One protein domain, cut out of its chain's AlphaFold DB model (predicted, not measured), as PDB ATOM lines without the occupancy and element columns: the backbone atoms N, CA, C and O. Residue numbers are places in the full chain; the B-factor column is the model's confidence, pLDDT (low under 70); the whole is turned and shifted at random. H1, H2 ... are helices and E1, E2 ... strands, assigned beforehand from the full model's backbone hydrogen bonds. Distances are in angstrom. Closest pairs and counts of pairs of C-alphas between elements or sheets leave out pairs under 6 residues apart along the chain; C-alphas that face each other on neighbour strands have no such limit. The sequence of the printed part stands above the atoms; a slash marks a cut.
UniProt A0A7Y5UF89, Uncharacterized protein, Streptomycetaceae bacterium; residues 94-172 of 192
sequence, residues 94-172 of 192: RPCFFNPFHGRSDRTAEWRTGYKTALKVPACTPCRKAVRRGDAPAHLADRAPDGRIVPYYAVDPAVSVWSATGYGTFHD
ATOM      1  N   ARG A  94     172.052 169.368 102.911       87.56
ATOM      2  CA  ARG A  94     171.099 170.382 102.430       87.56
ATOM      3  C   ARG A  94     170.986 171.534 103.439       87.56
ATOM      4  O   ARG A  94     171.244 171.314 104.625       87.56
ATOM      5  N   PRO A  95     170.623 172.759 103.021       92.56
ATOM      6  CA  PRO A  95     170.381 173.858 103.956       92.56
ATOM      7  C   PRO A  95     169.273 173.504 104.958       92.56
ATOM      8  O   PRO A  95     168.406 172.671 104.698       92.56
ATOM      9  N   CYS A  96     169.299 174.138 106.131       95.88
ATOM     10  CA  CYS A  96     168.224 173.988 107.102       95.88
ATOM     11  C   CYS A  96     166.920 174.574 106.541       95.88
ATOM     12  O   CYS A  96     166.844 175.770 106.270       95.88
ATOM     13  N   PHE A  97     165.881 173.746 106.449       95.75
ATOM     14  CA  PHE A  97     164.560 174.131 105.959       95.75
ATOM     15  C   PHE A  97     163.980 175.334 106.705       95.75
ATOM     16  O   PHE A  97     163.393 176.207 106.084       95.75
ATOM     17  N   PHE A  98     164.145 175.414 108.027       96.19
ATOM     18  CA  PHE A  98     163.552 176.500 108.816       96.19
ATOM     19  C   PHE A  98     164.230 177.849 108.565       96.19
ATOM     20  O   PHE A  98     163.566 178.884 108.582       96.19
ATOM     21  N   ASN A  99     165.542 177.840 108.332       96.38
ATOM     22  CA  ASN A  99     166.321 179.025 108.009       96.38
ATOM     23  C   ASN A  99     167.606 178.606 107.272       96.38
ATOM     24  O   ASN A  99     168.507 178.056 107.919       96.38
ATOM     25  N   PRO A 100     167.732 178.895 105.963       95.06
ATOM     26  CA  PRO A 100     168.924 178.551 105.190       95.06
ATOM     27  C   PRO A 100     170.245 179.083 105.769       95.06
ATOM     28  O   PRO A 100     171.288 178.466 105.561       95.06
ATOM     29  N   PHE A 101     170.213 180.154 106.574       93.88
ATOM     30  CA  PHE A 101     171.402 180.724 107.220       93.88
ATOM     31  C   PHE A 101     171.910 179.941 108.445       93.88
ATOM     32  O   PHE A 101     172.982 180.243 108.958       93.88
ATOM     33  N   HIS A 102     171.184 178.935 108.948       90.94
ATOM     34  CA  HIS A 102     171.598 178.190 110.149       90.94
ATOM     35  C   HIS A 102     172.700 177.145 109.916       90.94
ATOM     36  O   HIS A 102     173.247 176.615 110.881       90.94
ATOM     37  N   GLY A 103     173.001 176.804 108.665       79.44
ATOM     38  CA  GLY A 103     173.950 175.747 108.313       79.44
ATOM     39  C   GLY A 103     173.283 174.492 107.749       79.44
ATOM     40  O   GLY A 103     172.064 174.303 107.823       79.44
ATOM     41  N   ARG A 104     174.111 173.643 107.137       83.88
ATOM     42  CA  ARG A 104     173.682 172.469 106.369       83.88
ATOM     43  C   ARG A 104     173.484 171.232 107.257       83.88
ATOM     44  O   ARG A 104     174.098 171.108 108.314       83.88
ATOM     45  N   SER A 105     172.616 170.316 106.836       84.06
ATOM     46  CA  SER A 105     172.341 169.046 107.512       84.06
ATOM     47  C   SER A 105     172.055 167.916 106.523       84.06
ATOM     48  O   SER A 105     171.361 168.101 105.527       84.06
ATOM     49  N   ASP A 106     172.554 166.729 106.844       83.06
ATOM     50  CA  ASP A 106     172.210 165.438 106.239       83.06
ATOM     51  C   ASP A 106     171.004 164.769 106.932       83.06
ATOM     52  O   ASP A 106     170.348 163.896 106.371       83.06
ATOM     53  N   ARG A 107     170.670 165.197 108.156       90.50
ATOM     54  CA  ARG A 107     169.525 164.687 108.925       90.50
ATOM     55  C   ARG A 107     168.267 165.525 108.741       90.50
ATOM     56  O   ARG A 107     168.334 166.750 108.585       90.50
ATOM     57  N   THR A 108     167.125 164.866 108.904       93.06
ATOM     58  CA  THR A 108     165.792 165.461 108.784       93.06
ATOM     59  C   THR A 108     165.062 165.585 110.129       93.06
ATOM     60  O   THR A 108     165.408 164.933 111.119       93.06
ATOM     61  N   ALA A 109     164.066 166.470 110.172       92.75
ATOM     62  CA  ALA A 109     163.043 166.559 111.211       92.75
ATOM     63  C   ALA A 109     161.675 166.194 110.624       92.75
ATOM     64  O   ALA A 109     161.407 166.494 109.461       92.75
ATOM     65  N   GLU A 110     160.807 165.598 111.439       91.75
ATOM     66  CA  GLU A 110     159.391 165.431 111.112       91.75
ATOM     67  C   GLU A 110     158.637 166.694 111.524       91.75
ATOM     68  O   GLU A 110     158.452 166.971 112.706       91.75
ATOM     69  N   TRP A 111     158.253 167.495 110.537       88.75
ATOM     70  CA  TRP A 111     157.609 168.784 110.726       88.75
ATOM     71  C   TRP A 111     156.146 168.734 110.299       88.75
ATOM     72  O   TRP A 111     155.818 168.195 109.245       88.75
ATOM     73  N   ARG A 112     155.251 169.319 111.099       82.56
ATOM     74  CA  ARG A 112     153.818 169.387 110.792       82.56
ATOM     75  C   ARG A 112     153.399 170.836 110.587       82.56
ATOM     76  O   ARG A 112     153.537 171.656 111.488       82.56
ATOM     77  N   THR A 113     152.849 171.147 109.417       66.88
ATOM     78  CA  THR A 113     152.186 172.434 109.160       66.88
ATOM     79  C   THR A 113     150.684 172.276 109.425       66.88
ATOM     80  O   THR A 113     149.944 171.811 108.553       66.88
ATOM     81  N   GLY A 114     150.219 172.611 110.631       64.62
ATOM     82  CA  GLY A 114     148.805 172.470 111.012       64.62
ATOM     83  C   GLY A 114     148.303 171.014 110.976       64.62
ATOM     84  O   GLY A 114     149.015 170.106 111.392       64.62
ATOM     85  N   TYR A 115     147.088 170.789 110.454       47.22
ATOM     86  CA  TYR A 115     146.416 169.472 110.389       47.22
ATOM     87  C   TYR A 115     146.881 168.552 109.239       47.22
ATOM     88  O   TYR A 115     146.227 167.556 108.939       47.22
ATOM     89  N   LYS A 116     147.987 168.874 108.558       56.91
ATOM     90  CA  LYS A 116     148.496 168.086 107.421       56.91
ATOM     91  C   LYS A 116     149.459 166.973 107.860       56.91
ATOM     92  O   LYS A 116     150.014 166.993 108.961       56.91
ATOM     93  N   THR A 117     149.660 166.001 106.966       70.56
ATOM     94  CA  THR A 117     150.672 164.934 107.061       70.56
ATOM     95  C   THR A 117     152.045 165.501 107.428       70.56
ATOM     96  O   THR A 117     152.434 166.560 106.938       70.56
ATOM     97  N   ALA A 118     152.785 164.796 108.290       80.56
ATOM     98  CA  ALA A 118     154.138 165.193 108.667       80.56
ATOM     99  C   ALA A 118     155.077 165.173 107.448       80.56
ATOM    100  O   ALA A 118     155.157 164.177 106.730       80.56
ATOM    101  N   LEU A 119     155.801 166.271 107.239       86.00
ATOM    102  CA  LEU A 119     156.830 166.430 106.218       86.00
ATOM    103  C   LEU A 119     158.199 166.110 106.819       86.00
ATOM    104  O   LEU A 119     158.530 166.581 107.906       86.00
ATOM    105  N   LYS A 120     159.028 165.352 106.099       90.75
ATOM    106  CA  LYS A 120     160.444 165.185 106.449       90.75
ATOM    107  C   LYS A 120     161.248 166.298 105.791       90.75
ATOM    108  O   LYS A 120     161.355 166.336 104.573       90.75
ATOM    109  N   VAL A 121     161.816 167.187 106.602       93.50
ATOM    110  CA  VAL A 121     162.569 168.360 106.128       93.50
ATOM    111  C   VAL A 121     164.013 168.341 106.638       93.50
ATOM    112  O   VAL A 121     164.227 167.975 107.798       93.50
ATOM    113  N   PRO A 122     165.025 168.716 105.831       94.94
ATOM    114  CA  PRO A 122     166.399 168.854 106.301       94.94
ATOM    115  C   PRO A 122     166.457 169.959 107.355       94.94
ATOM    116  O   PRO A 122     165.901 171.038 107.178       94.94
ATOM    117  N   ALA A 123     167.105 169.707 108.487       95.38
ATOM    118  CA  ALA A 123     167.149 170.689 109.563       95.38
ATOM    119  C   ALA A 123     168.448 170.568 110.341       95.38
ATOM    120  O   ALA A 123     168.864 169.459 110.670       95.38
ATOM    121  N   CYS A 124     169.071 171.696 110.677       95.62
ATOM    122  CA  CYS A 124     170.268 171.718 111.511       95.62
ATOM    123  C   CYS A 124     169.989 171.156 112.917       95.62
ATOM    124  O   CYS A 124     168.842 171.072 113.368       95.62
ATOM    125  N   THR A 125     171.047 170.775 113.638       95.19
ATOM    126  CA  THR A 125     170.924 170.153 114.968       95.19
ATOM    127  C   THR A 125     170.057 170.962 115.946       95.19
ATOM    128  O   THR A 125     169.177 170.352 116.561       95.19
ATOM    129  N   PRO A 126     170.214 172.297 116.082       96.12
ATOM    130  CA  PRO A 126     169.334 173.109 116.925       96.12
ATOM    131  C   PRO A 126     167.856 173.047 116.518       96.12
ATOM    132  O   PRO A 126     167.008 172.768 117.364       96.12
ATOM    133  N   CYS A 127     167.541 173.226 115.231       96.06
ATOM    134  CA  CYS A 127     166.158 173.187 114.748       96.06
ATOM    135  C   CYS A 127     165.532 171.798 114.936       96.06
ATOM    136  O   CYS A 127     164.394 171.707 115.384       96.06
ATOM    137  N   ARG A 128     166.277 170.705 114.700       95.25
ATOM    138  CA  ARG A 128     165.782 169.344 114.993       95.25
ATOM    139  C   ARG A 128     165.462 169.155 116.472       95.25
ATOM    140  O   ARG A 128     164.469 168.512 116.799       95.25
ATOM    141  N   LYS A 129     166.303 169.684 117.369       95.06
ATOM    142  CA  LYS A 129     166.059 169.624 118.818       95.06
ATOM    143  C   LYS A 129     164.803 170.409 119.206       95.06
ATOM    144  O   LYS A 129     164.032 169.894 120.004       95.06
ATOM    145  N   ALA A 130     164.586 171.590 118.622       95.19
ATOM    146  CA  ALA A 130     163.372 172.381 118.841       95.19
ATOM    147  C   ALA A 130     162.114 171.611 118.411       95.19
ATOM    148  O   ALA A 130     161.234 171.381 119.235       95.19
ATOM    149  N   VAL A 131     162.095 171.083 117.178       93.56
ATOM    150  CA  VAL A 131     160.964 170.283 116.669       93.56
ATOM    151  C   VAL A 131     160.651 169.097 117.583       93.56
ATOM    152  O   VAL A 131     159.496 168.865 117.918       93.56
ATOM    153  N   ARG A 132     161.675 168.359 118.036       92.94
ATOM    154  CA  ARG A 132     161.491 167.201 118.931       92.94
ATOM    155  C   ARG A 132     160.882 167.557 120.286       92.94
ATOM    156  O   ARG A 132     160.271 166.691 120.899       92.94
ATOM    157  N   ARG A 133     161.069 168.789 120.762       94.44
ATOM    158  CA  ARG A 133     160.481 169.279 122.016       94.44
ATOM    159  C   ARG A 133     159.095 169.899 121.832       94.44
ATOM    160  O   ARG A 133     158.474 170.260 122.820       94.44
ATOM    161  N   GLY A 134     158.613 170.018 120.593       90.81
ATOM    162  CA  GLY A 134     157.391 170.758 120.280       90.81
ATOM    163  C   GLY A 134     157.579 172.279 120.262       90.81
ATOM    164  O   GLY A 134     156.594 173.005 120.166       90.81
ATOM    165  N   ASP A 135     158.822 172.767 120.318       92.25
ATOM    166  CA  ASP A 135     159.130 174.194 120.237       92.25
ATOM    167  C   ASP A 135     159.091 174.678 118.781       92.25
ATOM    168  O   ASP A 135     159.451 173.947 117.849       92.25
ATOM    169  N   ALA A 136     158.772 175.959 118.582       89.75
ATOM    170  CA  ALA A 136     158.961 176.615 117.293       89.75
ATOM    171  C   ALA A 136     160.465 176.724 116.967       89.75
ATOM    172  O   ALA A 136     161.219 177.332 117.735       89.75
ATOM    173  N   PRO A 137     160.944 176.181 115.831       94.19
ATOM    174  CA  PRO A 137     162.327 176.375 115.422       94.19
ATOM    175  C   PRO A 137     162.604 177.849 115.125       94.19
ATOM    176  O   PRO A 137     161.742 178.561 114.598       94.19
ATOM    177  N   ALA A 138     163.832 178.293 115.397       95.25
ATOM    178  CA  ALA A 138     164.302 179.569 114.874       95.25
ATOM    179  C   ALA A 138     164.213 179.514 113.338       95.25
ATOM    180  O   ALA A 138     164.760 178.605 112.704       95.25
ATOM    181  N   HIS A 139     163.450 180.437 112.765       95.62
ATOM    182  CA  HIS A 139     163.048 180.406 111.367       95.62
ATOM    183  C   HIS A 139     163.381 181.720 110.678       95.62
ATOM    184  O   HIS A 139     163.485 182.769 111.314       95.62
ATOM    185  N   LEU A 140     163.521 181.658 109.358       96.75
ATOM    186  CA  LEU A 140     163.576 182.849 108.532       96.75
ATOM    187  C   LEU A 140     162.165 183.435 108.434       96.75
ATOM    188  O   LEU A 140     161.240 182.775 107.953       96.75
ATOM    189  N   ALA A 141     162.007 184.650 108.948       96.31
ATOM    190  CA  ALA A 141     160.754 185.380 108.896       96.31
ATOM    191  C   ALA A 141     160.553 186.020 107.517       96.31
ATOM    192  O   ALA A 141     161.500 186.498 106.894       96.31
ATOM    193  N   ASP A 142     159.305 186.051 107.079       95.38
ATOM    194  CA  ASP A 142     158.837 186.707 105.872       95.38
ATOM    195  C   ASP A 142     157.576 187.522 106.196       95.38
ATOM    196  O   ASP A 142     156.919 187.316 107.218       95.38
ATOM    197  N   ARG A 143     157.241 188.469 105.329       93.75
ATOM    198  CA  ARG A 143     155.979 189.189 105.376       93.75
ATOM    199  C   ARG A 143     154.959 188.432 104.515       93.75
ATOM    200  O   ARG A 143     155.278 187.929 103.440       93.75
ATOM    201  N   ALA A 144     153.747 188.272 105.031       91.81
ATOM    202  CA  ALA A 144     152.611 187.744 104.284       91.81
ATOM    203  C   ALA A 144     151.884 188.887 103.543       91.81
ATOM    204  O   ALA A 144     152.037 190.048 103.932       91.81
ATOM    205  N   PRO A 145     151.049 188.593 102.523       89.62
ATOM    206  CA  PRO A 145     150.292 189.622 101.798       89.62
ATOM    207  C   PRO A 145     149.398 190.495 102.690       89.62
ATOM    208  O   PRO A 145     149.185 191.665 102.400       89.62
ATOM    209  N   ASP A 146     148.916 189.953 103.810       89.81
ATOM    210  CA  ASP A 146     148.138 190.690 104.817       89.81
ATOM    211  C   ASP A 146     148.998 191.547 105.773       89.81
ATOM    212  O   ASP A 146     148.499 192.101 106.752       89.81
ATOM    213  N   GLY A 147     150.304 191.642 105.517       90.94
ATOM    214  CA  GLY A 147     151.253 192.453 106.268       90.94
ATOM    215  C   GLY A 147     151.840 191.784 107.513       90.94
ATOM    216  O   GLY A 147     152.808 192.324 108.059       90.94
ATOM    217  N   ARG A 148     151.330 190.624 107.952       93.75
ATOM    218  CA  ARG A 148     151.854 189.912 109.131       93.75
ATOM    219  C   ARG A 148     153.265 189.385 108.884       93.75
ATOM    220  O   ARG A 148     153.600 188.976 107.777       93.75
ATOM    221  N   ILE A 149     154.078 189.350 109.940       95.25
ATOM    222  CA  ILE A 149     155.382 188.677 109.923       95.25
ATOM    223  C   ILE A 149     155.181 187.233 110.377       95.25
ATOM    224  O   ILE A 149     154.719 186.984 111.489       95.25
ATOM    225  N   VAL A 150     155.509 186.290 109.504       94.88
ATOM    226  CA  VAL A 150     155.310 184.849 109.693       94.88
ATOM    227  C   VAL A 150     156.572 184.098 109.257       94.88
ATOM    228  O   VAL A 150     157.409 184.671 108.563       94.88
ATOM    229  N   PRO A 151     156.763 182.818 109.613       95.62
ATOM    230  CA  PRO A 151     157.807 182.020 108.978       95.62
ATOM    231  C   PRO A 151     157.622 181.993 107.457       95.62
ATOM    232  O   PRO A 151     156.490 181.881 106.989       95.62
ATOM    233  N   TYR A 152     158.706 182.027 106.677       95.50
ATOM    234  CA  TYR A 152     158.599 182.062 105.210       95.50
ATOM    235  C   TYR A 152     157.766 180.894 104.647       95.50
ATOM    236  O   TYR A 152     157.000 181.073 103.708       95.50
ATOM    237  N   TYR A 153     157.866 179.710 105.264       93.75
ATOM    238  CA  TYR A 153     157.123 178.505 104.887       93.75
ATOM    239  C   TYR A 153     155.636 178.537 105.281       93.75
ATOM    240  O   TYR A 153     154.904 177.591 105.003       93.75
ATOM    241  N   ALA A 154     155.190 179.581 105.981       93.00
ATOM    242  CA  ALA A 154     153.786 179.833 106.295       93.00
ATOM    243  C   ALA A 154     153.151 180.875 105.356       93.00
ATOM    244  O   ALA A 154     151.939 181.075 105.411       93.00
ATOM    245  N   VAL A 155     153.939 181.528 104.494       93.75
ATOM    246  CA  VAL A 155     153.414 182.383 103.421       93.75
ATOM    247  C   VAL A 155     152.732 181.503 102.373       93.75
ATOM    248  O   VAL A 155     153.191 180.391 102.108       93.75
ATOM    249  N   ASP A 156     151.651 181.991 101.763       92.19
ATOM    250  CA  ASP A 156     150.934 181.255 100.718       92.19
ATOM    251  C   ASP A 156     151.893 180.856  99.566       92.19
ATOM    252  O   ASP A 156     152.521 181.726  98.942       92.19
ATOM    253  N   PRO A 157     152.046 179.547  99.269       92.12
ATOM    254  CA  PRO A 157     152.931 179.075  98.208       92.12
ATOM    255  C   PRO A 157     152.520 179.551  96.806       92.12
ATOM    256  O   PRO A 157     153.361 179.566  95.909       92.12
ATOM    257  N   ALA A 158     151.273 179.988  96.589       92.25
ATOM    258  CA  ALA A 158     150.853 180.570  95.312       92.25
ATOM    259  C   ALA A 158     151.551 181.911  95.011       92.25
ATOM    260  O   ALA A 158     151.736 182.272  93.844       92.25
ATOM    261  N   VAL A 159     151.973 182.639  96.052       92.38
ATOM    262  CA  VAL A 159     152.593 183.970  95.931       92.38
ATOM    263  C   VAL A 159     154.061 184.004  96.359       92.38
ATOM    264  O   VAL A 159     154.758 184.967  96.043       92.38
ATOM    265  N   SER A 160     154.557 182.961  97.034       94.75
ATOM    266  CA  SER A 160     155.951 182.853  97.480       94.75
ATOM    267  C   SER A 160     156.622 181.587  96.951       94.75
ATOM    268  O   SER A 160     156.371 180.481  97.431       94.75
ATOM    269  N   VAL A 161     157.552 181.763  96.005       96.25
ATOM    270  CA  VAL A 161     158.403 180.671  95.492       96.25
ATOM    271  C   VAL A 161     159.229 180.017  96.606       96.25
ATOM    272  O   VAL A 161     159.479 178.811  96.573       96.25
ATOM    273  N   TRP A 162     159.608 180.794  97.620       95.88
ATOM    274  CA  TRP A 162     160.382 180.326  98.764       95.88
ATOM    275  C   TRP A 162     159.570 179.346  99.600       95.88
ATOM    276  O   TRP A 162     160.042 178.245  99.866       95.88
ATOM    277  N   SER A 163     158.323 179.704  99.924       94.81
ATOM    278  CA  SER A 163     157.383 178.815 100.613       94.81
ATOM    279  C   SER A 163     157.072 177.571  99.779       94.81
ATOM    280  O   SER A 163     157.207 176.448 100.264       94.81
ATOM    281  N   ALA A 164     156.748 177.761  98.495       93.75
ATOM    282  CA  ALA A 164     156.370 176.679  97.585       93.75
ATOM    283  C   ALA A 164     157.455 175.610  97.425       93.75
ATOM    284  O   ALA A 164     157.145 174.432  97.279       93.75
ATOM    285  N   THR A 165     158.725 176.011  97.438       94.19
ATOM    286  CA  THR A 165     159.854 175.097  97.217       94.19
ATOM    287  C   THR A 165     160.568 174.693  98.503       94.19
ATOM    288  O   THR A 165     161.341 173.737  98.484       94.19
ATOM    289  N   GLY A 166     160.358 175.409  99.612       94.31
ATOM    290  CA  GLY A 166     161.174 175.262 100.816       94.31
ATOM    291  C   GLY A 166     162.652 175.546 100.540       94.31
ATOM    292  O   GLY A 166     163.507 174.784 100.993       94.31
ATOM    293  N   TYR A 167     162.948 176.552  99.707       95.19
ATOM    294  CA  TYR A 167     164.282 176.791  99.135       95.19
ATOM    295  C   TYR A 167     164.878 175.543  98.460       95.19
ATOM    296  O   TYR A 167     165.999 175.136  98.745       95.19
ATOM    297  N   GLY A 168     164.102 174.888  97.598       91.56
ATOM    298  CA  GLY A 168     164.543 173.682  96.888       91.56
ATOM    299  C   GLY A 168     164.489 172.384  97.707       91.56
ATOM    300  O   GLY A 168     164.908 171.332  97.235       91.56
ATOM    301  N   THR A 169     163.951 172.421  98.932       90.62
ATOM    302  CA  THR A 169     163.720 171.219  99.752       90.62
ATOM    303  C   THR A 169     162.697 170.275  99.118       90.62
ATOM    304  O   THR A 169     162.850 169.058  99.201       90.62
ATOM    305  N   PHE A 170     161.631 170.820  98.527       89.19
ATOM    306  CA  PHE A 170     160.508 170.032  98.007       89.19
ATOM    307  C   PHE A 170     160.597 169.769  96.503       89.19
ATOM    308  O   PHE A 170     159.997 168.813  96.012       89.19
ATOM    309  N   HIS A 171     161.333 170.610  95.777       85.62
ATOM    310  CA  HIS A 171     161.427 170.579  94.322       85.62
ATOM    311  C   HIS A 171     162.834 170.986  93.876       85.62
ATOM    312  O   HIS A 171     163.374 171.968  94.373       85.62
ATOM    313  N   ASP A 172     163.400 170.281  92.896       85.00
ATOM    314  CA  ASP A 172     164.715 170.601  92.320       85.00
ATOM    315  C   ASP A 172     164.649 171.698  91.227       85.00
ATOM    316  O   ASP A 172     165.652 172.001  90.589       85.00
TER     317      ASP A 172
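What this domain is: This is residues 94 to 172 of the 192 residues of an uncharacterized protein of Streptomycetaceae bacterium (UniProt A0A7Y5UF89). Little regular structure: a compact body mostly of loops, with helix H1 packed on E1 of the small hairpin E1 and E2, a second small hairpin, E3 and E4, farther along, and short helix H2 after it. The 79 printed residues include, in order, E1, E2, H1, E3, E4 and H2; both two-stranded sheets are antiparallel. The class is mixed, with 28 residues in named elements; the radius of gyration of the C-alphas is 12.0 A, the spans 32 by 28 by 25 A.

How they stand to each other: E1, residues 108 to 111, and E2, residues 119 to 122, form an antiparallel hairpin; N 109 and O 121 are within hydrogen-bond range at 2.8 A. H1, residues 125 to 133, is closest to E1 at the C-alphas of Arg 128 and Ala 109, 5.4 A apart. E3, residues 141 to 143, and E4, residues 149 to 151, form another; N 142 and O 150 are 2.8 A apart. H2, residues 161 to 165, is apart from H1. In both helices every O i to N i+4 pair is within range.

Where its parts are: E1 begins at C-alpha 108 (165.792, 165.461, 108.784); H1 is 12.6 A long; H2 ends at C-alpha 165 (159.854, 175.097, 97.217).

The domain as a whole: The farthest C-alphas, Asp 106 and Asp 146, are 34.9 A apart. The printed part has no cut; residues 113 to 116 have pLDDT under 70.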